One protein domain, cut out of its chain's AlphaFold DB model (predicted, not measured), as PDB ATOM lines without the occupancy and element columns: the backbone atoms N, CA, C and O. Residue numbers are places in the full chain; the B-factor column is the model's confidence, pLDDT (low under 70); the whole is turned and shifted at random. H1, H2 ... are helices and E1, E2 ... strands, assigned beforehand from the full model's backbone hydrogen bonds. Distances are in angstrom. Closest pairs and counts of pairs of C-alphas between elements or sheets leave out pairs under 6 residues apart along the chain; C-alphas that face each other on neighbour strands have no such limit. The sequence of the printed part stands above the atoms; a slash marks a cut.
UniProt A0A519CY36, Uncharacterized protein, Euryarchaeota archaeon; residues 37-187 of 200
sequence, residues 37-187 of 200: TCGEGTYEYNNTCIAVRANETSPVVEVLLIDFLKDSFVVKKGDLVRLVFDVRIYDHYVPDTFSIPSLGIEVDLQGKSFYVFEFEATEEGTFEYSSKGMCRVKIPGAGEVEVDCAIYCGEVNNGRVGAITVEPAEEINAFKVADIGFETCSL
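This is residues 37 to 187 of the 200 residues of an uncharacterized protein of Euryarchaeota archaeon (UniProt A0A519CY36). Two sheets lie face to face as a sandwich with nearly aligned strands, and the long hairpin E9 and E10 runs on past one end of it, with the short helix H1 beside that hairpin. The small hairpin E1 and E2 is set to one side of the sandwich, and a thin tail leaves E11, its residues 171 to 176 and 178 to 184 sticking out. The printed part has 151 residues, with eleven named strands and two named helices in the order E1 to E10, H1, E11, H2, and its class is mostly strand. The larger sheet is branched, of E4, E6, E7, E9, E10 and E11; the smaller runs E3, E5, E8 and is mixed, and E1 and E2 are antiparallel. The whole is loose, with a radius of gyration of the C-alphas of 20.6 A, and spans 78 by 37 by 29 A.

In the branched sheet, E9 is the longest strand, residues 125 to 139, 42.7 A from C-alpha 125 at (200.859, 65.270, 208.521) to C-alpha 139 at (228.080, 85.910, 182.878). E11, residues 159 to 167, is 26.2 A long, and E6, residues 93 to 100, is 18.7 A long and bends by 76 degrees at residue 96. E4 is residues 72 to 76, E7 residues 105 to 108 and E10 residues 143 to 147. In the second sheet, E3 is residues 61 to 65, E5 residues 80 to 86, 19.3 A long, and E8 residues 114 to 120, 20.7 A long. E1 is residues 42 to 45, beginning at C-alpha 42 at (194.490, 80.232, 183.764), and E2 is residues 48 to 51. H1 is residues 149 to 152 and H2 residues 182 to 185.

In the strongly twisted branched sheet, E9 has E6 on one side and E10 and E11 on the other side. Its pairing is staggered: it pairs with E11 over residues 125 to 132, with E6 over 130 to 135 and with E10 over 135 to 139. E9 and E11 are antiparallel, with N 127 and O 164 2.8 A apart, within hydrogen-bond range. E6 and E9 are antiparallel, with N 94 and O 134 at 2.8 A. The hairpin E9 and E10 has N 139 and O 143 at 2.8 A, and the hairpin E6 and E7 has N 100 and O 105 at 2.8 A. The edge strand E4 is parallel to E11, with N 73 and O 163 at 2.9 A. H1 is on this sheet, at the sheet's level with a height of 0.8 A; the closest C-alphas of H1 and E9 are those of Cys 149 and Cys 135, 5.1 A apart. The sandwich pairs this sheet with E3, E5 and E8, best planes 6 degrees apart. There E3 and E5 are parallel, with N 64 and O 82 at 2.8 A, and E5 and E8 antiparallel, with N 83 and O 117 at 2.8 A. In the hairpin E1 and E2, N 43 and O 50 are 2.9 A apart; E1 is apart from E3. H1 and H2 are too short for an O i to N i+4 pair; their single O i to N i+3 pair is within range in H2 but not in H1.

The C-alphas of Gly 141 and Ser 186, the two farthest apart, are 78.4 A from each other. The printed part has no cut. The link from E11 to H2, 14 residues, is long. The mean pLDDT of the printed part is 79.3, and residues 37 to 61 and 171 to 187 are under 70.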
ATOM      1  N   THR A  37     190.400  73.148 178.835       52.66
ATOM      2  CA  THR A  37     191.576  73.683 179.524       52.66
ATOM      3  C   THR A  37     191.746  75.142 179.121       52.66
ATOM      4  O   THR A  37     191.741  75.485 177.940       52.66
ATOM      5  N   CYS A  38     191.841  76.031 180.107       52.75
ATOM      6  CA  CYS A  38     191.831  77.471 179.867       52.75
ATOM      7  C   CYS A  38     193.124  78.020 179.221       52.75
ATOM      8  O   CYS A  38     193.209  79.208 178.918       52.75
ATOM      9  N   GLY A  39     194.097  77.161 178.907       55.22
ATOM     10  CA  GLY A  39     195.438  77.557 178.477       55.22
ATOM     11  C   GLY A  39     196.364  77.817 179.670       55.22
ATOM     12  O   GLY A  39     195.926  77.865 180.821       55.22
ATOM     13  N   GLU A  40     197.664  77.947 179.412       49.62
ATOM     14  CA  GLU A  40     198.654  78.191 180.467       49.62
ATOM     15  C   GLU A  40     198.363  79.498 181.216       49.62
ATOM     16  O   GLU A  40     197.993  80.510 180.619       49.62
ATOM     17  N   GLY A  41     198.524  79.490 182.541       53.47
ATOM     18  CA  GLY A  41     198.297  80.690 183.348       53.47
ATOM     19  C   GLY A  41     196.845  80.968 183.725       53.47
ATOM     20  O   GLY A  41     196.554  82.061 184.204       53.47
ATOM     21  N   THR A  42     195.923  80.027 183.512       55.84
ATOM     22  CA  THR A  42     194.490  80.232 183.764       55.84
ATOM     23  C   THR A  42     193.819  78.964 184.310       55.84
ATOM     24  O   THR A  42     194.266  77.854 184.032       55.84
ATOM     25  N   TYR A  43     192.736  79.115 185.078       57.84
ATOM     26  CA  TYR A  43     191.913  77.999 185.563       57.84
ATOM     27  C   TYR A  43     190.429  78.250 185.287       57.84
ATOM     28  O   TYR A  43     189.988  79.395 185.190       57.84
ATOM     29  N   GLU A  44     189.649  77.178 185.138       54.62
ATOM     30  CA  GLU A  44     188.206  77.278 184.900       54.62
ATOM     31  C   GLU A  44     187.426  77.284 186.223       54.62
ATOM     32  O   GLU A  44     187.446  76.294 186.966       54.62
ATOM     33  N   TYR A  45     186.683  78.369 186.460       52.50
ATOM     34  CA  TYR A  45     185.732  78.546 187.560       52.50
ATOM     35  C   TYR A  45     184.390  79.032 187.004       52.50
ATOM     36  O   TYR A  45     184.352  80.006 186.254       52.50
ATOM     37  N   ASN A  46     183.284  78.353 187.337       57.41
ATOM     38  CA  ASN A  46     181.945  78.646 186.796       57.41
ATOM     39  C   ASN A  46     181.940  78.848 185.265       57.41
ATOM     40  O   ASN A  46     181.434  79.850 184.758       57.41
ATOM     41  N   ASN A  47     182.562  77.922 184.526       60.97
ATOM     42  CA  ASN A  47     182.688  77.958 183.062       60.97
ATOM     43  C   ASN A  47     183.408  79.202 182.498       60.97
ATOM     44  O   ASN A  47     183.292  79.506 181.308       60.97
ATOM     45  N   THR A  48     184.152  79.925 183.336       51.78
ATOM     46  CA  THR A  48     184.943  81.097 182.956       51.78
ATOM     47  C   THR A  48     186.418  80.824 183.217       51.78
ATOM     48  O   THR A  48     186.790  80.330 184.279       51.78
ATOM     49  N   CYS A  49     187.262  81.167 182.248       61.00
ATOM     50  CA  CYS A  49     188.707  81.094 182.396       61.00
ATOM     51  C   CYS A  49     189.220  82.324 183.141       61.00
ATOM     52  O   CYS A  49     189.159  83.439 182.623       61.00
ATOM     53  N   ILE A  50     189.714  82.115 184.358       61.00
ATOM     54  CA  ILE A  50     190.279  83.159 185.212       61.00
ATOM     55  C   ILE A  50     191.801  83.079 185.121       61.00
ATOM     56  O   ILE A  50     192.381  82.005 185.283       61.00
ATOM     57  N   ALA A  51     192.453  84.212 184.850       56.56
ATOM     58  CA  ALA A  51     193.908  84.304 184.859       56.56
ATOM     59  C   ALA A  51     194.438  84.136 186.283       56.56
ATOM     60  O   ALA A  51     194.034  84.857 187.190       56.56
ATOM     61  N   VAL A  52     195.369  83.203 186.469       59.12
ATOM     62  CA  VAL A  52     196.051  82.997 187.742       59.12
ATOM     63  C   VAL A  52     196.985  84.182 187.949       59.12
ATOM     64  O   VAL A  52     198.082  84.252 187.398       59.12
ATOM     65  N   ARG A  53     196.524  85.156 188.729       56.12
ATOM     66  CA  ARG A  53     197.378  86.202 189.285       56.12
ATOM     67  C   ARG A  53     197.836  85.738 190.660       56.12
ATOM     68  O   ARG A  53     197.018  85.252 191.431       56.12
ATOM     69  N   ALA A  54     199.111  85.951 190.982       48.69
ATOM     70  CA  ALA A  54     199.714  85.586 192.270       48.69
ATOM     71  C   ALA A  54     198.958  86.123 193.511       48.69
ATOM     72  O   ALA A  54     199.180  85.634 194.610       48.69
ATOM     73  N   ASN A  55     198.046  87.088 193.328       42.78
ATOM     74  CA  ASN A  55     197.279  87.749 194.386       42.78
ATOM     75  C   ASN A  55     195.755  87.527 194.316       42.78
ATOM     76  O   ASN A  55     195.027  88.184 195.056       42.78
ATOM     77  N   GLU A  56     195.236  86.671 193.430       49.56
ATOM     78  CA  GLU A  56     193.796  86.368 193.413       49.56
ATOM     79  C   GLU A  56     193.501  85.170 194.325       49.56
ATOM     80  O   GLU A  56     193.544  84.010 193.911       49.56
ATOM     81  N   THR A  57     193.199  85.471 195.589       47.09
ATOM     82  CA  THR A  57     192.595  84.533 196.536       47.09
ATOM     83  C   THR A  57     191.161  84.247 196.099       47.09
ATOM     84  O   THR A  57     190.251  85.056 196.276       47.09
ATOM     85  N   SER A  58     190.935  83.074 195.510       48.41
ATOM     86  CA  SER A  58     189.597  82.487 195.571       48.41
ATOM     87  C   SER A  58     189.351  82.105 197.035       48.41
ATOM     88  O   SER A  58     190.256  81.527 197.636       48.41
ATOM     89  N   PRO A  59     188.175  82.368 197.631       50.09
ATOM     90  CA  PRO A  59     187.916  82.074 199.047       50.09
ATOM     91  C   PRO A  59     187.974  80.575 199.408       50.09
ATOM     92  O   PRO A  59     187.738  80.223 200.556       50.09
ATOM     93  N   VAL A  60     188.251  79.702 198.436       54.72
ATOM     94  CA  VAL A  60     188.229  78.236 198.550       54.72
ATOM     95  C   VAL A  60     189.611  77.617 198.298       54.72
ATOM     96  O   VAL A  60     189.755  76.406 198.398       54.72
ATOM     97  N   VAL A  61     190.622  78.410 197.920       64.06
ATOM     98  CA  VAL A  61     191.913  77.878 197.462       64.06
ATOM     99  C   VAL A  61     193.059  78.534 198.215       64.06
ATOM    100  O   VAL A  61     193.268  79.740 198.078       64.06
ATOM    101  N   GLU A  62     193.826  77.730 198.945       77.31
ATOM    102  CA  GLU A  62     195.075  78.173 199.560       77.31
ATOM    103  C   GLU A  62     196.166  78.214 198.485       77.31
ATOM    104  O   GLU A  62     196.474  77.205 197.846       77.31
ATOM    105  N   VAL A  63     196.721  79.402 198.228       80.31
ATOM    106  CA  VAL A  63     197.680  79.625 197.136       80.31
ATOM    107  C   VAL A  63     199.097  79.672 197.691       80.31
ATOM    108  O   VAL A  63     199.494  80.638 198.340       80.31
ATOM    109  N   LEU A  64     199.887  78.655 197.362       82.44
ATOM    110  CA  LEU A  64     201.290  78.555 197.739       82.44
ATOM    111  C   LEU A  64     202.175  78.957 196.556       82.44
ATOM    112  O   LEU A  64     202.266  78.251 195.548       82.44
ATOM    113  N   LEU A  65     202.842  80.103 196.688       84.19
ATOM    114  CA  LEU A  65     203.907  80.508 195.773       84.19
ATOM    115  C   LEU A  65     205.169  79.719 196.125       84.19
ATOM    116  O   LEU A  65     205.762  79.939 197.182       84.19
ATOM    117  N   ILE A  66     205.567  78.800 195.248       85.12
ATOM    118  CA  ILE A  66     206.756  77.979 195.468       85.12
ATOM    119  C   ILE A  66     207.956  78.714 194.882       85.12
ATOM    120  O   ILE A  66     208.130  78.734 193.669       85.12
ATOM    121  N   ASP A  67     208.759  79.339 195.742       80.38
ATOM    122  CA  ASP A  67     209.964  80.100 195.378       80.38
ATOM    123  C   ASP A  67     211.281  79.410 195.775       80.38
ATOM    124  O   ASP A  67     212.356  79.888 195.418       80.38
ATOM    125  N   PHE A  68     211.200  78.286 196.497       83.12
ATOM    126  CA  PHE A  68     212.339  77.544 197.059       83.12
ATOM    127  C   PHE A  68     213.273  78.379 197.952       83.12
ATOM    128  O   PHE A  68     214.416  77.986 198.188       83.12
ATOM    129  N   LEU A  69     212.791  79.524 198.445       79.56
ATOM    130  CA  LEU A  69     213.407  80.300 199.521       79.56
ATOM    131  C   LEU A  69     212.776  79.952 200.868       79.56
ATOM    132  O   LEU A  69     213.420  80.069 201.910       79.56
ATOM    133  N   LYS A  70     211.498  79.563 200.845       77.44
ATOM    134  CA  LYS A  70     210.807  78.972 201.987       77.44
ATOM    135  C   LYS A  70     210.863  77.456 201.902       77.44
ATOM    136  O   LYS A  70     210.491  76.876 200.886       77.44
ATOM    137  N   ASP A  71     211.227  76.847 203.024       82.44
ATOM    138  CA  ASP A  71     211.363  75.394 203.140       82.44
ATOM    139  C   ASP A  71     210.128  74.738 203.772       82.44
ATOM    140  O   ASP A  71     210.061  73.515 203.870       82.44
ATOM    141  N   SER A  72     209.143  75.520 204.231       88.56
ATOM    142  CA  SER A  72     207.916  74.966 204.803       88.56
ATOM    143  C   SER A  72     206.674  75.787 204.488       88.56
ATOM    144  O   SER A  72     206.671  77.010 204.659       88.56
ATOM    145  N   PHE A  73     205.593  75.091 204.155       90.75
ATOM    146  CA  PHE A  73     204.247  75.640 204.028       90.75
ATOM    147  C   PHE A  73     203.303  74.920 204.988       90.75
ATOM    148  O   PHE A  73     203.509  73.746 205.294       90.75
ATOM    149  N   VAL A  74     202.276  75.619 205.463       90.94
ATOM    150  CA  VAL A  74     201.250  75.061 206.350       90.94
ATOM    151  C   VAL A  74     199.892  75.301 205.712       90.94
ATOM    152  O   VAL A  74     199.609  76.421 205.293       90.94
ATOM    153  N   VAL A  75     199.086  74.250 205.625       90.94
ATOM    154  CA  VAL A  75     197.716  74.259 205.097       90.94
ATOM    155  C   VAL A  75     196.822  73.447 206.034       90.94
ATOM    156  O   VAL A  75     197.327  72.704 206.878       90.94
ATOM    157  N   LYS A  76     195.504  73.557 205.901       90.38
ATOM    158  CA  LYS A  76     194.553  72.771 206.692       90.38
ATOM    159  C   LYS A  76     194.030  71.587 205.897       90.38
ATOM    160  O   LYS A  76     193.918  71.606 204.673       90.38
ATOM    161  N   LYS A  77     193.665  70.535 206.617       89.00
ATOM    162  CA  LYS A  77     192.963  69.396 206.043       89.00
ATOM    163  C   LYS A  77     191.641  69.853 205.423       89.00
ATOM    164  O   LYS A  77     190.844  70.523 206.077       89.00
ATOM    165  N   GLY A  78     191.393  69.421 204.194       83.94
ATOM    166  CA  GLY A  78     190.237  69.812 203.389       83.94
ATOM    167  C   GLY A  78     190.470  71.057 202.533       83.94
ATOM    168  O   GLY A  78     189.601  71.387 201.727       83.94
ATOM    169  N   ASP A  79     191.622  71.724 202.654       84.00
ATOM    170  CA  ASP A  79     191.963  72.828 201.761       84.00
ATOM    171  C   ASP A  79     192.214  72.310 200.339       84.00
ATOM    172  O   ASP A  79     192.904  71.306 200.126       84.00
ATOM    173  N   LEU A  80     191.702  73.042 199.346       84.44
ATOM    174  CA  LEU A  80     192.168  72.925 197.970       84.44
ATOM    175  C   LEU A  80     193.449  73.754 197.843       84.44
ATOM    176  O   LEU A  80     193.414  74.983 197.845       84.44
ATOM    177  N   VAL A  81     194.588  73.080 197.755       86.38
ATOM    178  CA  VAL A  81     195.913  73.696 197.703       86.38
ATOM    179  C   VAL A  81     196.314  73.921 196.255       86.38
ATOM    180  O   VAL A  81     196.303  72.997 195.442       86.38
ATOM    181  N   ARG A  82     196.727  75.146 195.934       86.62
ATOM    182  CA  ARG A  82     197.265  75.531 194.630       86.62
ATOM    183  C   ARG A  82     198.740  75.871 194.753       86.62
ATOM    184  O   ARG A  82     199.098  76.910 195.297       86.62
ATOM    185  N   LEU A  83     199.585  75.036 194.167       88.62
ATOM    186  CA  LEU A  83     201.004  75.305 193.983       88.62
ATOM    187  C   LEU A  83     201.193  76.131 192.712       88.62
ATOM    188  O   LEU A  83     200.767  75.721 191.628       88.62
ATOM    189  N   VAL A  84     201.836  77.286 192.837       87.06
ATOM    190  CA  VAL A  84     202.161  78.160 191.709       87.06
ATOM    191  C   VAL A  84     203.670  78.219 191.545       87.06
ATOM    192  O   VAL A  84     204.389  78.645 192.451       87.06
ATOM    193  N   PHE A  85     204.124  77.828 190.358       88.56
ATOM    194  CA  PHE A  85     205.510  77.914 189.925       88.56
ATOM    195  C   PHE A  85     205.626  79.023 188.884       88.56
ATOM    196  O   PHE A  85     204.989  78.957 187.832       88.56
ATOM    197  N   ASP A  86     206.417  80.052 189.167       86.12
ATOM    198  CA  ASP A  86     206.602  81.188 188.266       86.12
ATOM    199  C   ASP A  86     208.089  81.521 188.143       86.12
ATOM    200  O   ASP A  86     208.690  82.183 188.984       86.12
ATOM    201  N   VAL A  87     208.693  81.081 187.042       83.75
ATOM    202  CA  VAL A  87     210.132  81.238 186.782       83.75
ATOM    203  C   VAL A  87     210.540  82.702 186.588       83.75
ATOM    204  O   VAL A  87     211.725  83.040 186.643       83.75
ATOM    205  N   ARG A  88     209.575  83.603 186.371       81.25
ATOM    206  CA  ARG A  88     209.827  85.038 186.183       81.25
ATOM    207  C   ARG A  88     210.097  85.758 187.500       81.25
ATOM    208  O   ARG A  88     210.657  86.850 187.470       81.25
ATOM    209  N   ILE A  89     209.675  85.178 188.625       79.44
ATOM    210  CA  ILE A  89     209.913  85.739 189.962       79.44
ATOM    211  C   ILE A  89     211.086  85.061 190.678       79.44
ATOM    212  O   ILE A  89     211.481  85.511 191.749       79.44
ATOM    213  N   TYR A  90     211.651  83.999 190.096       81.81
ATOM    214  CA  TYR A  90     212.836  83.343 190.634       81.81
ATOM    215  C   TYR A  90     214.090  84.137 190.278       81.81
ATOM    216  O   TYR A  90     214.360  84.404 189.107       81.81
ATOM    217  N   ASP A  91     214.860  84.497 191.302       76.44
ATOM    218  CA  ASP A  91     216.092  85.272 191.141       76.44
ATOM    219  C   ASP A  91     217.249  84.392 190.640       76.44
ATOM    220  O   ASP A  91     217.957  84.743 189.699       76.44
ATOM    221  N   HIS A  92     217.404  83.201 191.227       88.56
ATOM    222  CA  HIS A  92     218.573  82.354 190.992       88.56
ATOM    223  C   HIS A  92     218.235  80.900 190.658       88.56
ATOM    224  O   HIS A  92     218.647  80.404 189.614       88.56
ATOM    225  N   TYR A  93     217.489  80.201 191.514       92.00
ATOM    226  CA  TYR A  93     217.153  78.795 191.292       92.00
ATOM    227  C   TYR A  93     215.961  78.654 190.337       92.00
ATOM    228  O   TYR A  93     214.901  79.223 190.586       92.00
ATOM    229  N   VAL A  94     216.122  77.883 189.264       92.62
ATOM    230  CA  VAL A  94     215.088  77.604 188.262       92.62
ATOM    231  C   VAL A  94     214.764  76.106 188.297       92.62
ATOM    232  O   VAL A  94     215.614  75.305 187.910       92.62
ATOM    233  N   PRO A  95     213.580  75.696 188.783       93.19
ATOM    234  CA  PRO A  95     213.207  74.291 188.906       93.19
ATOM    235  C   PRO A  95     212.817  73.684 187.549       93.19
ATOM    236  O   PRO A  95     212.051  74.269 186.788       93.19
ATOM    237  N   ASP A  96     213.259  72.453 187.311       94.69
ATOM    238  CA  ASP A  96     212.828  71.605 186.194       94.69
ATOM    239  C   ASP A  96     211.822  70.541 186.644       94.69
ATOM    240  O   ASP A  96     211.020  70.058 185.850       94.69
ATOM    241  N   THR A  97     211.844  70.163 187.923       95.44
ATOM    242  CA  THR A  97     210.933  69.157 188.479       95.44
ATOM    243  C   THR A  97     210.460  69.546 189.868       95.44
ATOM    244  O   THR A  97     211.207  70.163 190.626       95.44
ATOM    245  N   PHE A  98     209.280  69.084 190.260       95.38
ATOM    246  CA  PHE A  98     208.796  69.137 191.638       95.38
ATOM    247  C   PHE A  98     208.095  67.826 191.997       95.38
ATOM    248  O   PHE A  98     207.352  67.286 191.182       95.38
ATOM    249  N   SER A  99     208.319  67.296 193.197       96.19
ATOM    250  CA  SER A  99     207.678  66.059 193.643       96.19
ATOM    251  C   SER A  99     207.340  66.064 195.127       96.19
ATOM    252  O   SER A  99     208.087  66.608 195.937       96.19
ATOM    253  N   ILE A 100     206.234  65.400 195.468       95.25
ATOM    254  CA  ILE A 100     205.843  65.016 196.831       95.25
ATOM    255  C   ILE A 100     205.560  63.508 196.796       95.25
ATOM    256  O   ILE A 100     204.423  63.098 196.540       95.25
ATOM    257  N   PRO A 101     206.585  62.654 196.987       93.75
ATOM    258  CA  PRO A 101     206.460  61.218 196.734       93.75
ATOM    259  C   PRO A 101     205.386  60.524 197.576       93.75
ATOM    260  O   PRO A 101     204.694  59.639 197.080       93.75
ATOM    261  N   SER A 102     205.211  60.941 198.834       93.19
ATOM    262  CA  SER A 102     204.202  60.389 199.748       93.19
ATOM    263  C   SER A 102     202.764  60.653 199.298       93.19
ATOM    264  O   SER A 102     201.881  59.874 199.636       93.19
ATOM    265  N   LEU A 103     202.541  61.702 198.503       89.75
ATOM    266  CA  LEU A 103     201.249  62.023 197.894       89.75
ATOM    267  C   LEU A 103     201.145  61.546 196.435       89.75
ATOM    268  O   LEU A 103     200.141  61.798 195.775       89.75
ATOM    269  N   GLY A 104     202.180  60.884 195.903       91.62
ATOM    270  CA  GLY A 104     202.234  60.474 194.497       91.62
ATOM    271  C   GLY A 104     202.247  61.648 193.512       91.62
ATOM    272  O   GLY A 104     201.844  61.487 192.361       91.62
ATOM    273  N   ILE A 105     202.674  62.832 193.959       91.69
ATOM    274  CA  ILE A 105     202.715  64.043 193.136       91.69
ATOM    275  C   ILE A 105     204.083  64.138 192.467       91.69
ATOM    276  O   ILE A 105     205.107  64.210 193.148       91.69
ATOM    277  N   GLU A 106     204.089  64.218 191.141       95.06
ATOM    278  CA  GLU A 106     205.260  64.543 190.328       95.06
ATOM    279  C   GLU A 106     204.859  65.545 189.244       95.06
ATOM    280  O   GLU A 106     203.859  65.375 188.545       95.06
ATOM    281  N   VAL A 107     205.639  66.612 189.120       92.69
ATOM    282  CA  VAL A 107     205.381  67.732 188.223       92.69
ATOM    283  C   VAL A 107     206.627  67.999 187.388       92.69
ATOM    284  O   VAL A 107     207.699  68.283 187.924       92.69
ATOM    285  N   ASP A 108     206.458  67.943 186.069       93.56
ATOM    286  CA  ASP A 108     207.454  68.381 185.092       93.56
ATOM    287  C   ASP A 108     207.314  69.890 184.843       93.56
ATOM    288  O   ASP A 108     206.255  70.369 184.411       93.56
ATOM    289  N   LEU A 109     208.376  70.632 185.141       92.69
ATOM    290  CA  LEU A 109     208.482  72.084 185.009       92.69
ATOM    291  C   LEU A 109     209.450  72.494 183.889       92.69
ATOM    292  O   LEU A 109     209.596  73.688 183.628       92.69
ATOM    293  N   GLN A 110     210.076  71.539 183.196       91.38
ATOM    294  CA  GLN A 110     211.128  71.828 182.231       91.38
ATOM    295  C   GLN A 110     210.636  72.762 181.117       91.38
ATOM    296  O   GLN A 110     209.656  72.492 180.420       91.38
ATOM    297  N   GLY A 111     211.338  73.886 180.940       84.31
ATOM    298  CA  GLY A 111     211.029  74.888 179.916       84.31
ATOM    299  C   GLY A 111     209.734  75.676 180.150       84.31
ATOM    300  O   GLY A 111     209.343  76.465 179.288       84.31
ATOM    301  N   LYS A 112     209.065  75.496 181.295       85.00
ATOM    302  CA  LYS A 112     207.826  76.205 181.620       85.00
ATOM    303  C   LYS A 112     208.144  77.486 182.370       85.00
ATOM    304  O   LYS A 112     208.714  77.464 183.454       85.00
ATOM    305  N   SER A 113     207.715  78.625 181.832       83.62
ATOM    306  CA  SER A 113     207.853  79.904 182.537       83.62
ATOM    307  C   SER A 113     206.838  80.076 183.669       83.62
ATOM    308  O   SER A 113     207.052  80.886 184.567       83.62
ATOM    309  N   PHE A 114     205.714  79.357 183.597       84.31
ATOM    310  CA  PHE A 114     204.628  79.415 184.566       84.31
ATOM    311  C   PHE A 114     203.885  78.078 184.600       84.31
ATOM    312  O   PHE A 114     203.527  77.547 183.548       84.31
ATOM    313  N   TYR A 115     203.617  77.548 185.788       85.00
ATOM    314  CA  TYR A 115     202.870  76.308 185.957       85.00
ATOM    315  C   TYR A 115     202.052  76.321 187.245       85.00
ATOM    316  O   TYR A 115     202.460  76.894 188.253       85.00
ATOM    317  N   VAL A 116     200.887  75.676 187.211       85.88
ATOM    318  CA  VAL A 116     199.984  75.573 188.358       85.88
ATOM    319  C   VAL A 116     199.599  74.121 188.554       85.88
ATOM    320  O   VAL A 116     199.219  73.442 187.600       85.88
ATOM    321  N   PHE A 117     199.687  73.668 189.797       84.88
ATOM    322  CA  PHE A 117     199.248  72.350 190.221       84.88
ATOM    323  C   PHE A 117     198.280  72.495 191.392       84.88
ATOM    324  O   PHE A 117     198.528  73.286 192.297       84.88
ATOM    325  N   GLU A 118     197.186  71.743 191.376       87.19
ATOM    326  CA  GLU A 118     196.179  71.773 192.435       87.19
ATOM    327  C   GLU A 118     195.990  70.375 193.014       87.19
ATOM    328  O   GLU A 118     195.934  69.395 192.269       87.19
ATOM    329  N   PHE A 119     195.876  70.287 194.337       84.94
ATOM    330  CA  PHE A 119     195.518  69.060 195.040       84.94
ATOM    331  C   PHE A 119     194.702  69.381 196.289       84.94
ATOM    332  O   PHE A 119     194.781  70.480 196.830       84.94
ATOM    333  N   GLU A 120     193.912  68.422 196.753       87.31
ATOM    334  CA  GLU A 120     193.177  68.539 198.011       87.31
ATOM    335  C   GLU A 120     194.009  67.946 199.154       87.31
ATOM    336  O   GLU A 120     194.519  66.827 199.044       87.31
ATOM    337  N   ALA A 121     194.152  68.683 200.256       90.50
ATOM    338  CA  ALA A 121     194.876  68.235 201.441       90.50
ATOM    339  C   ALA A 121     194.002  67.287 202.282       90.50
ATOM    340  O   ALA A 121     193.382  67.683 203.265       90.50
ATOM    341  N   THR A 122     193.901  66.023 201.881       89.06
ATOM    342  CA  THR A 122     192.980  65.053 202.504       89.06
ATOM    343  C   THR A 122     193.540  64.378 203.757       89.06
ATOM    344  O   THR A 122     192.776  63.949 204.629       89.06
ATOM    345  N   GLU A 123     194.864  64.292 203.868       90.94
ATOM    346  CA  GLU A 123     195.571  63.594 204.940       90.94
ATOM    347  C   GLU A 123     196.382  64.576 205.788       90.94
ATOM    348  O   GLU A 123     197.084  65.435 205.263       90.94
ATOM    349  N   GLU A 124     196.279  64.442 207.112       94.69
ATOM    350  CA  GLU A 124     197.070  65.223 208.068       94.69
ATOM    351  C   GLU A 124     198.508  64.708 208.121       94.69
ATOM    352  O   GLU A 124     198.755  63.504 208.030       94.69
ATOM    353  N   GLY A 125     199.453  65.616 208.349       95.38
ATOM    354  CA  GLY A 125     200.859  65.270 208.521       95.38
ATOM    355  C   GLY A 125     201.800  66.186 207.755       95.38
ATOM    356  O   GLY A 125     201.401  67.192 207.177       95.38
ATOM    357  N   THR A 126     203.081  65.835 207.777       96.69
ATOM    358  CA  THR A 126     204.136  66.580 207.089       96.69
ATOM    359  C   THR A 126     204.606  65.785 205.879       96.69
ATOM    360  O   THR A 126     205.059  64.648 206.007       96.69
ATOM    361  N   PHE A 127     204.506  66.402 204.707       95.56
ATOM    362  CA  PHE A 127     204.841  65.809 203.422       95.56
ATOM    363  C   PHE A 127     206.070  66.513 202.854       95.56
ATOM    364  O   PHE A 127     206.017  67.695 202.515       95.56
ATOM    365  N   GLU A 128     207.186  65.793 202.775       96.50
ATOM    366  CA  GLU A 128     208.414  66.325 202.189       96.50
ATOM    367  C   GLU A 128     208.266  66.460 200.674       96.50
ATOM    368  O   GLU A 128     207.845  65.524 199.986       96.50
ATOM    369  N   TYR A 129     208.653  67.622 200.157       95.50
ATOM    370  CA  TYR A 129     208.798  67.846 198.732       95.50
ATOM    371  C   TYR A 129     210.267  67.926 198.338       95.50
ATOM    372  O   TYR A 129     211.137  68.321 199.119       95.50
ATOM    373  N   SER A 130     210.537  67.606 197.077       95.50
ATOM    374  CA  SER A 130     211.845  67.801 196.469       95.50
ATOM    375  C   SER A 130     211.721  68.408 195.078       95.50
ATOM    376  O   SER A 130     210.741  68.197 194.367       95.50
ATOM    377  N   SER A 131     212.732  69.168 194.684       95.25
ATOM    378  CA  SER A 131     212.859  69.751 193.357       95.25
ATOM    379  C   SER A 131     214.282  69.576 192.847       95.25
ATOM    380  O   SER A 131     215.231  69.502 193.632       95.25
ATOM    381  N   LYS A 132     214.416  69.478 191.525       95.25
ATOM    382  CA  LYS A 132     215.680  69.541 190.792       95.25
ATOM    383  C   LYS A 132     215.566  70.663 189.779       95.25
ATOM    384  O   LYS A 132     214.478  70.896 189.255       95.25
ATOM    385  N   GLY A 133     216.678  71.323 189.500       94.06
ATOM    386  CA  GLY A 133     216.698  72.471 188.609       94.06
ATOM    387  C   GLY A 133     218.108  72.931 188.295       94.06
ATOM    388  O   GLY A 133     219.070  72.197 188.509       94.06
ATOM    389  N   MET A 134     218.220  74.158 187.810       93.94
ATOM    390  CA  MET A 134     219.471  74.799 187.422       93.94
ATOM    391  C   MET A 134     219.553  76.204 188.019       93.94
ATOM    392  O   MET A 134     218.567  76.757 188.502       93.94
ATOM    393  N   CYS A 135     220.743  76.795 187.990       92.56
ATOM    394  CA  CYS A 135     220.974  78.138 188.499       92.56
ATOM    395  C   CYS A 135     221.080  79.127 187.348       92.56
ATOM    396  O   CYS A 135     221.936  79.001 186.474       92.56
ATOM    397  N   ARG A 136     220.236  80.149 187.369       91.94
ATOM    398  CA  ARG A 136     220.309  81.300 186.481       91.94
ATOM    399  C   ARG A 136     221.383  82.252 186.988       91.94
ATOM    400  O   ARG A 136     221.338  82.721 188.127       91.94
ATOM    401  N   VAL A 137     222.370  82.531 186.141       90.62
ATOM    402  CA  VAL A 137     223.483  83.434 186.448       90.62
ATOM    403  C   VAL A 137     223.764  84.369 185.287       90.62
ATOM    404  O   VAL A 137     223.555  84.039 184.119       90.62
ATOM    405  N   LYS A 138     224.296  85.549 185.604       90.69
ATOM    406  CA  LYS A 138     224.726  86.523 184.603       90.69
ATOM    407  C   LYS A 138     226.234  86.453 184.411       90.69
ATOM    408  O   LYS A 138     226.995  86.857 185.288       90.69
ATOM    409  N   ILE A 139     226.665  86.000 183.239       87.31
ATOM    410  CA  ILE A 139     228.080  85.910 182.878       87.31
ATOM    411  C   ILE A 139     228.454  87.107 181.991       87.31
ATOM    412  O   ILE A 139     227.841  87.310 180.935       87.31
ATOM    413  N   PRO A 140     229.470  87.910 182.371       89.75
ATOM    414  CA  PRO A 140     229.966  88.996 181.532       89.75
ATOM    415  C   PRO A 140     230.290  88.517 180.109       89.75
ATOM    416  O   PRO A 140     231.065  87.584 179.917       89.75
ATOM    417  N   GLY A 141     229.682  89.156 179.108       91.25
ATOM    418  CA  GLY A 141     229.870  88.833 177.689       91.25
ATOM    419  C   GLY A 141     228.942  87.751 177.120       91.25
ATOM    420  O   GLY A 141     228.678  87.789 175.924       91.25
ATOM    421  N   ALA A 142     228.400  86.847 177.942       88.56
ATOM    422  CA  ALA A 142     227.461  85.805 177.497       88.56
ATOM    423  C   ALA A 142     225.990  86.128 177.822       88.56
ATOM    424  O   ALA A 142     225.090  85.576 177.198       88.56
ATOM    425  N   GLY A 143     225.743  87.053 178.754       90.75
ATOM    426  CA  GLY A 143     224.393  87.387 179.200       90.75
ATOM    427  C   GLY A 143     223.924  86.462 180.320       90.75
ATOM    428  O   GLY A 143     224.723  86.046 181.158       90.75
ATOM    429  N   GLU A 144     222.623  86.210 180.374       90.56
ATOM    430  CA  GLU A 144     222.012  85.303 181.343       90.56
ATOM    431  C   GLU A 144     222.039  83.868 180.812       90.56
ATOM    432  O   GLU A 144     221.680  83.627 179.659       90.56
ATOM    433  N   VAL A 145     222.503  82.930 181.636       91.00
ATOM    434  CA  VAL A 145     222.617  81.509 181.294       91.00
ATOM    435  C   VAL A 145     222.206  80.643 182.480       91.00
ATOM    436  O   VAL A 145     222.351  81.048 183.633       91.00
ATOM    437  N   GLU A 146     221.727  79.435 182.193       91.38
ATOM    438  CA  GLU A 146     221.446  78.412 183.200       91.38
ATOM    439  C   GLU A 146     222.645  77.469 183.329       91.38
ATOM    440  O   GLU A 146     223.169  76.954 182.338       91.38
ATOM    441  N   VAL A 147     223.118  77.286 184.558       92.00
ATOM    442  CA  VAL A 147     224.315  76.512 184.892       92.00
ATOM    443  C   VAL A 147     224.024  75.521 186.008       92.00
ATOM    444  O   VAL A 147     223.067  75.665 186.768       92.00
ATOM    445  N   ASP A 148     224.887  74.520 186.122       92.75
ATOM    446  CA  ASP A 148     224.882  73.604 187.255       92.75
ATOM    447  C   ASP A 148     225.200  74.381 188.550       92.75
ATOM    448  O   ASP A 148     226.264  75.005 188.668       92.75
ATOM    449  N   CYS A 149     224.262  74.372 189.503       90.56
ATOM    450  CA  CYS A 149     224.377  75.081 190.778       90.56
ATOM    451  C   CYS A 149     225.550  74.568 191.616       90.56
ATOM    452  O   CYS A 149     226.272  75.362 192.224       90.56
ATOM    453  N   ALA A 150     225.775  73.255 191.632       90.69
ATOM    454  CA  ALA A 150     226.846  72.648 192.408       90.69
ATOM    455  C   ALA A 150     228.230  73.035 191.870       90.69
ATOM    456  O   ALA A 150     229.159  73.288 192.638       90.69
ATOM    457  N   ILE A 151     228.361  73.147 190.548       87.31
ATOM    458  CA  ILE A 151     229.619  73.541 189.907       87.31
ATOM    459  C   ILE A 151     229.862  75.047 190.034       87.31
ATOM    460  O   ILE A 151     230.967  75.461 190.381       87.31
ATOM    461  N   TYR A 152     228.865  75.872 189.709       89.00
ATOM    462  CA  TYR A 152     229.083  77.312 189.563       89.00
ATOM    463  C   TYR A 152     228.917  78.081 190.874       89.00
ATOM    464  O   TYR A 152     229.664  79.023 191.138       89.00
ATOM    465  N   CYS A 153     227.957  77.676 191.705       87.44
ATOM    466  CA  CYS A 153     227.597  78.385 192.934       87.44
ATOM    467  C   CYS A 153     228.222  77.742 194.180       87.44
ATOM    468  O   CYS A 153     228.138  78.300 195.272       87.44
ATOM    469  N   GLY A 154     228.881  76.586 194.021       85.94
ATOM    470  CA  GLY A 154     229.479  75.830 195.121       85.94
ATOM    471  C   GLY A 154     228.446  75.145 196.018       85.94
ATOM    472  O   GLY A 154     228.741  74.851 197.176       85.94
ATOM    473  N   GLU A 155     227.233  74.918 195.508       86.88
ATOM    474  CA  GLU A 155     226.194  74.178 196.223       86.88
ATOM    475  C   GLU A 155     226.506  72.673 196.279       86.88
ATOM    476  O   GLU A 155     227.315  72.140 195.522       86.88
ATOM    477  N   VAL A 156     225.857  71.953 197.196       85.69
ATOM    478  CA  VAL A 156     226.087  70.506 197.360       85.69
ATOM    479  C   VAL A 156     225.402  69.696 196.252       85.69
ATOM    480  O   VAL A 156     225.868  68.617 195.888       85.69
ATOM    481  N   ASN A 157     224.282  70.190 195.729       88.94
ATOM    482  CA  ASN A 157     223.525  69.577 194.644       88.94
ATOM    483  C   ASN A 157     222.631  70.625 193.958       88.94
ATOM    484  O   ASN A 157     222.467  71.730 194.464       88.94
ATOM    485  N   ASN A 158     222.019  70.250 192.834       91.06
ATOM    486  CA  ASN A 158     221.092  71.106 192.080       91.06
ATOM    487  C   ASN A 158     219.631  70.954 192.545       91.06
ATOM    488  O   ASN A 158     218.686  71.025 191.752       91.06
ATOM    489  N   GLY A 159     219.447  70.637 193.823       92.19
ATOM    490  CA  GLY A 159     218.162  70.301 194.405       92.19
ATOM    491  C   GLY A 159     217.729  71.276 195.486       92.19
ATOM    492  O   GLY A 159     218.536  71.962 196.118       92.19
ATOM    493  N   ARG A 160     216.419  71.310 195.707       92.75
ATOM    494  CA  ARG A 160     215.789  71.981 196.842       92.75
ATOM    495  C   ARG A 160     214.833  71.008 197.508       92.75
ATOM    496  O   ARG A 160     214.204  70.196 196.832       92.75
ATOM    497  N   VAL A 161     214.758  71.072 198.828       93.62
ATOM    498  CA  VAL A 161     213.876  70.234 199.641       93.62
ATOM    499  C   VAL A 161     213.132  71.117 200.622       93.62
ATOM    500  O   VAL A 161     213.631  72.167 201.013       93.62
ATOM    501  N   GLY A 162     211.947  70.684 201.014       94.44
ATOM    502  CA  GLY A 162     211.155  71.339 202.040       94.44
ATOM    503  C   GLY A 162     209.947  70.488 202.384       94.44
ATOM    504  O   GLY A 162     209.914  69.299 202.063       94.44
ATOM    505  N   ALA A 163     208.954  71.076 203.038       94.75
ATOM    506  CA  ALA A 163     207.772  70.354 203.471       94.75
ATOM    507  C   ALA A 163     206.475  71.156 203.327       94.75
ATOM    508  O   ALA A 163     206.447  72.380 203.440       94.75
ATOM    509  N   ILE A 164     205.377  70.434 203.128       94.19
ATOM    510  CA  ILE A 164     204.020  70.939 203.325       94.19
ATOM    511  C   ILE A 164     203.452  70.223 204.547       94.19
ATOM    512  O   ILE A 164     203.398  68.995 204.578       94.19
ATOM    513  N   THR A 165     203.045  70.981 205.558       95.12
ATOM    514  CA  THR A 165     202.371  70.456 206.745       95.12
ATOM    515  C   THR A 165     200.876  70.687 206.609       95.12
ATOM    516  O   THR A 165     200.432  71.824 206.467       95.12
ATOM    517  N   VAL A 166     200.111  69.603 206.660       94.06
ATOM    518  CA  VAL A 166     198.652  69.614 206.709       94.06
ATOM    519  C   VAL A 166     198.229  69.478 208.165       94.06
ATOM    520  O   VAL A 166     198.383  68.416 208.777       94.06
ATOM    521  N   GLU A 167     197.720  70.568 208.723       94.00
ATOM    522  CA  GLU A 167     197.143  70.611 210.062       94.00
ATOM    523  C   GLU A 167     195.694  70.101 210.052       94.00
ATOM    524  O   GLU A 167     195.039  70.107 209.004       94.00
ATOM    525  N   PRO A 168     195.154  69.662 211.203       90.12
ATOM    526  CA  PRO A 168     193.745  69.312 211.311       90.12
ATOM    527  C   PRO A 168     192.844  70.443 210.811       90.12
ATOM    528  O   PRO A 168     193.163  71.625 210.959       90.12
ATOM    529  N   ALA A 169     191.691  70.077 210.248       83.00
ATOM    530  CA  ALA A 169     190.659  71.059 209.949       83.00
ATOM    531  C   ALA A 169     190.317  71.815 211.240       83.00
ATOM    532  O   ALA A 169     190.235  71.204 212.310       83.00
ATOM    533  N   GLU A 170     190.112  73.130 211.150       72.75
ATOM    534  CA  GLU A 170     189.601  73.874 212.297       72.75
ATOM    535  C   GLU A 170     188.275  73.244 212.722       72.75
ATOM    536  O   GLU A 170     187.304  73.229 211.960       72.75
ATOM    537  N   GLU A 171     188.232  72.717 213.947       60.22
ATOM    538  CA  GLU A 171     186.965  72.404 214.578       60.22
ATOM    539  C   GLU A 171     186.209  73.725 214.689       60.22
ATOM    540  O   GLU A 171     186.496  74.570 215.542       60.22
ATOM    541  N   ILE A 172     185.223  73.915 213.813       57.88
ATOM    542  CA  ILE A 172     184.151  74.854 214.092       57.88
ATOM    543  C   ILE A 172     183.474  74.259 215.318       57.88
ATOM    544  O   ILE A 172     182.615  73.383 215.204       57.88
ATOM    545  N   ASN A 173     183.906  74.691 216.502       48.88
ATOM    546  CA  ASN A 173     183.148  74.484 217.713       48.88
ATOM    547  C   ASN A 173     181.781  75.081 217.414       48.88
ATOM    548  O   ASN A 173     181.613  76.302 217.383       48.88
ATOM    549  N   ALA A 174     180.815  74.217 217.106       48.72
ATOM    550  CA  ALA A 174     179.425  74.592 217.134       48.72
ATOM    551  C   ALA A 174     179.218  75.088 218.559       48.72
ATOM    552  O   ALA A 174     179.185  74.274 219.484       48.72
ATOM    553  N   PHE A 175     179.194  76.413 218.739       49.81
ATOM    554  CA  PHE A 175     178.845  77.021 220.011       49.81
ATOM    555  C   PHE A 175     177.570  76.321 220.447       49.81
ATOM    556  O   PHE A 175     176.535  76.431 219.778       49.81
ATOM    557  N   LYS A 176     177.639  75.534 221.523       49.78
ATOM    558  CA  LYS A 176     176.400  75.052 222.106       49.78
ATOM    559  C   LYS A 176     175.696  76.312 222.578       49.78
ATOM    560  O   LYS A 176     176.337  77.224 223.086       49.78
ATOM    561  N   VAL A 177     174.376  76.372 222.437       53.25
ATOM    562  CA  VAL A 177     173.587  77.489 222.988       53.25
ATOM    563  C   VAL A 177     173.928  77.720 224.473       53.25
ATOM    564  O   VAL A 177     173.895  78.848 224.942       53.25
ATOM    565  N   ALA A 178     174.364  76.668 225.180       56.53
ATOM    566  CA  ALA A 178     174.861  76.721 226.552       56.53
ATOM    567  C   ALA A 178     176.162  77.534 226.760       56.53
ATOM    568  O   ALA A 178     176.389  78.017 227.865       56.53
ATOM    569  N   ASP A 179     176.996  77.692 225.729       53.59
ATOM    570  CA  ASP A 179     178.251  78.461 225.760       53.59
ATOM    571  C   ASP A 179     178.020  79.950 225.458       53.59
ATOM    572  O   ASP A 179     178.878  80.800 225.704       53.59
ATOM    573  N   ILE A 180     176.838  80.281 224.931       58.16
ATOM    574  CA  ILE A 180     176.406  81.646 224.680       58.16
ATOM    575  C   ILE A 180     175.765  82.148 225.981       58.16
ATOM    576  O   ILE A 180     174.649  81.768 226.328       58.16
ATOM    577  N   GLY A 181     176.490  82.968 226.745       54.16
ATOM    578  CA  GLY A 181     176.022  83.478 228.039       54.16
ATOM    579  C   GLY A 181     174.601  84.061 227.975       54.16
ATOM    580  O   GLY A 181     174.201  84.631 226.956       54.16
ATOM    581  N   PHE A 182     173.855  83.932 229.081       54.53
ATOM    582  CA  PHE A 182     172.425  84.266 229.226       54.53
ATOM    583  C   PHE A 182     172.019  85.626 228.624       54.53
ATOM    584  O   PHE A 182     170.915  85.776 228.103       54.53
ATOM    585  N   GLU A 183     172.924  86.606 228.641       54.91
ATOM    586  CA  GLU A 183     172.706  87.942 228.073       54.91
ATOM    587  C   GLU A 183     172.416  87.915 226.563       54.91
ATOM    588  O   GLU A 183     171.604  88.698 226.074       54.91
ATOM    589  N   THR A 184     172.981  86.967 225.822       53.16
ATOM    590  CA  THR A 184     172.835  86.869 224.360       53.16
ATOM    591  C   THR A 184     171.503  86.234 223.947       53.16
ATOM    592  O   THR A 184     170.925  86.617 222.929       53.16
ATOM    593  N   CYS A 185     170.947  85.334 224.771       50.38
ATOM    594  CA  CYS A 185     169.607  84.773 224.555       50.38
ATOM    595  C   CYS A 185     168.493  85.825 224.693       50.38
ATOM    596  O   CYS A 185     167.415  85.647 224.132       50.38
ATOM    597  N   SER A 186     168.746  86.941 225.388       52.97
ATOM    598  CA  SER A 186     167.784  88.048 225.488       52.97
ATOM    599  C   SER A 186     167.630  88.843 224.181       52.97
ATOM    600  O   SER A 186     166.591  89.461 223.957       52.97
ATOM    601  N   LEU A 187     168.637  88.793 223.298       53.88
ATOM    602  CA  LEU A 187     168.664  89.516 222.021       53.88
ATOM    603  C   LEU A 187     168.181  88.662 220.838       53.88
ATOM    604  O   LEU A 187     167.678  89.208 219.858       53.88
TER     605      LEU A 187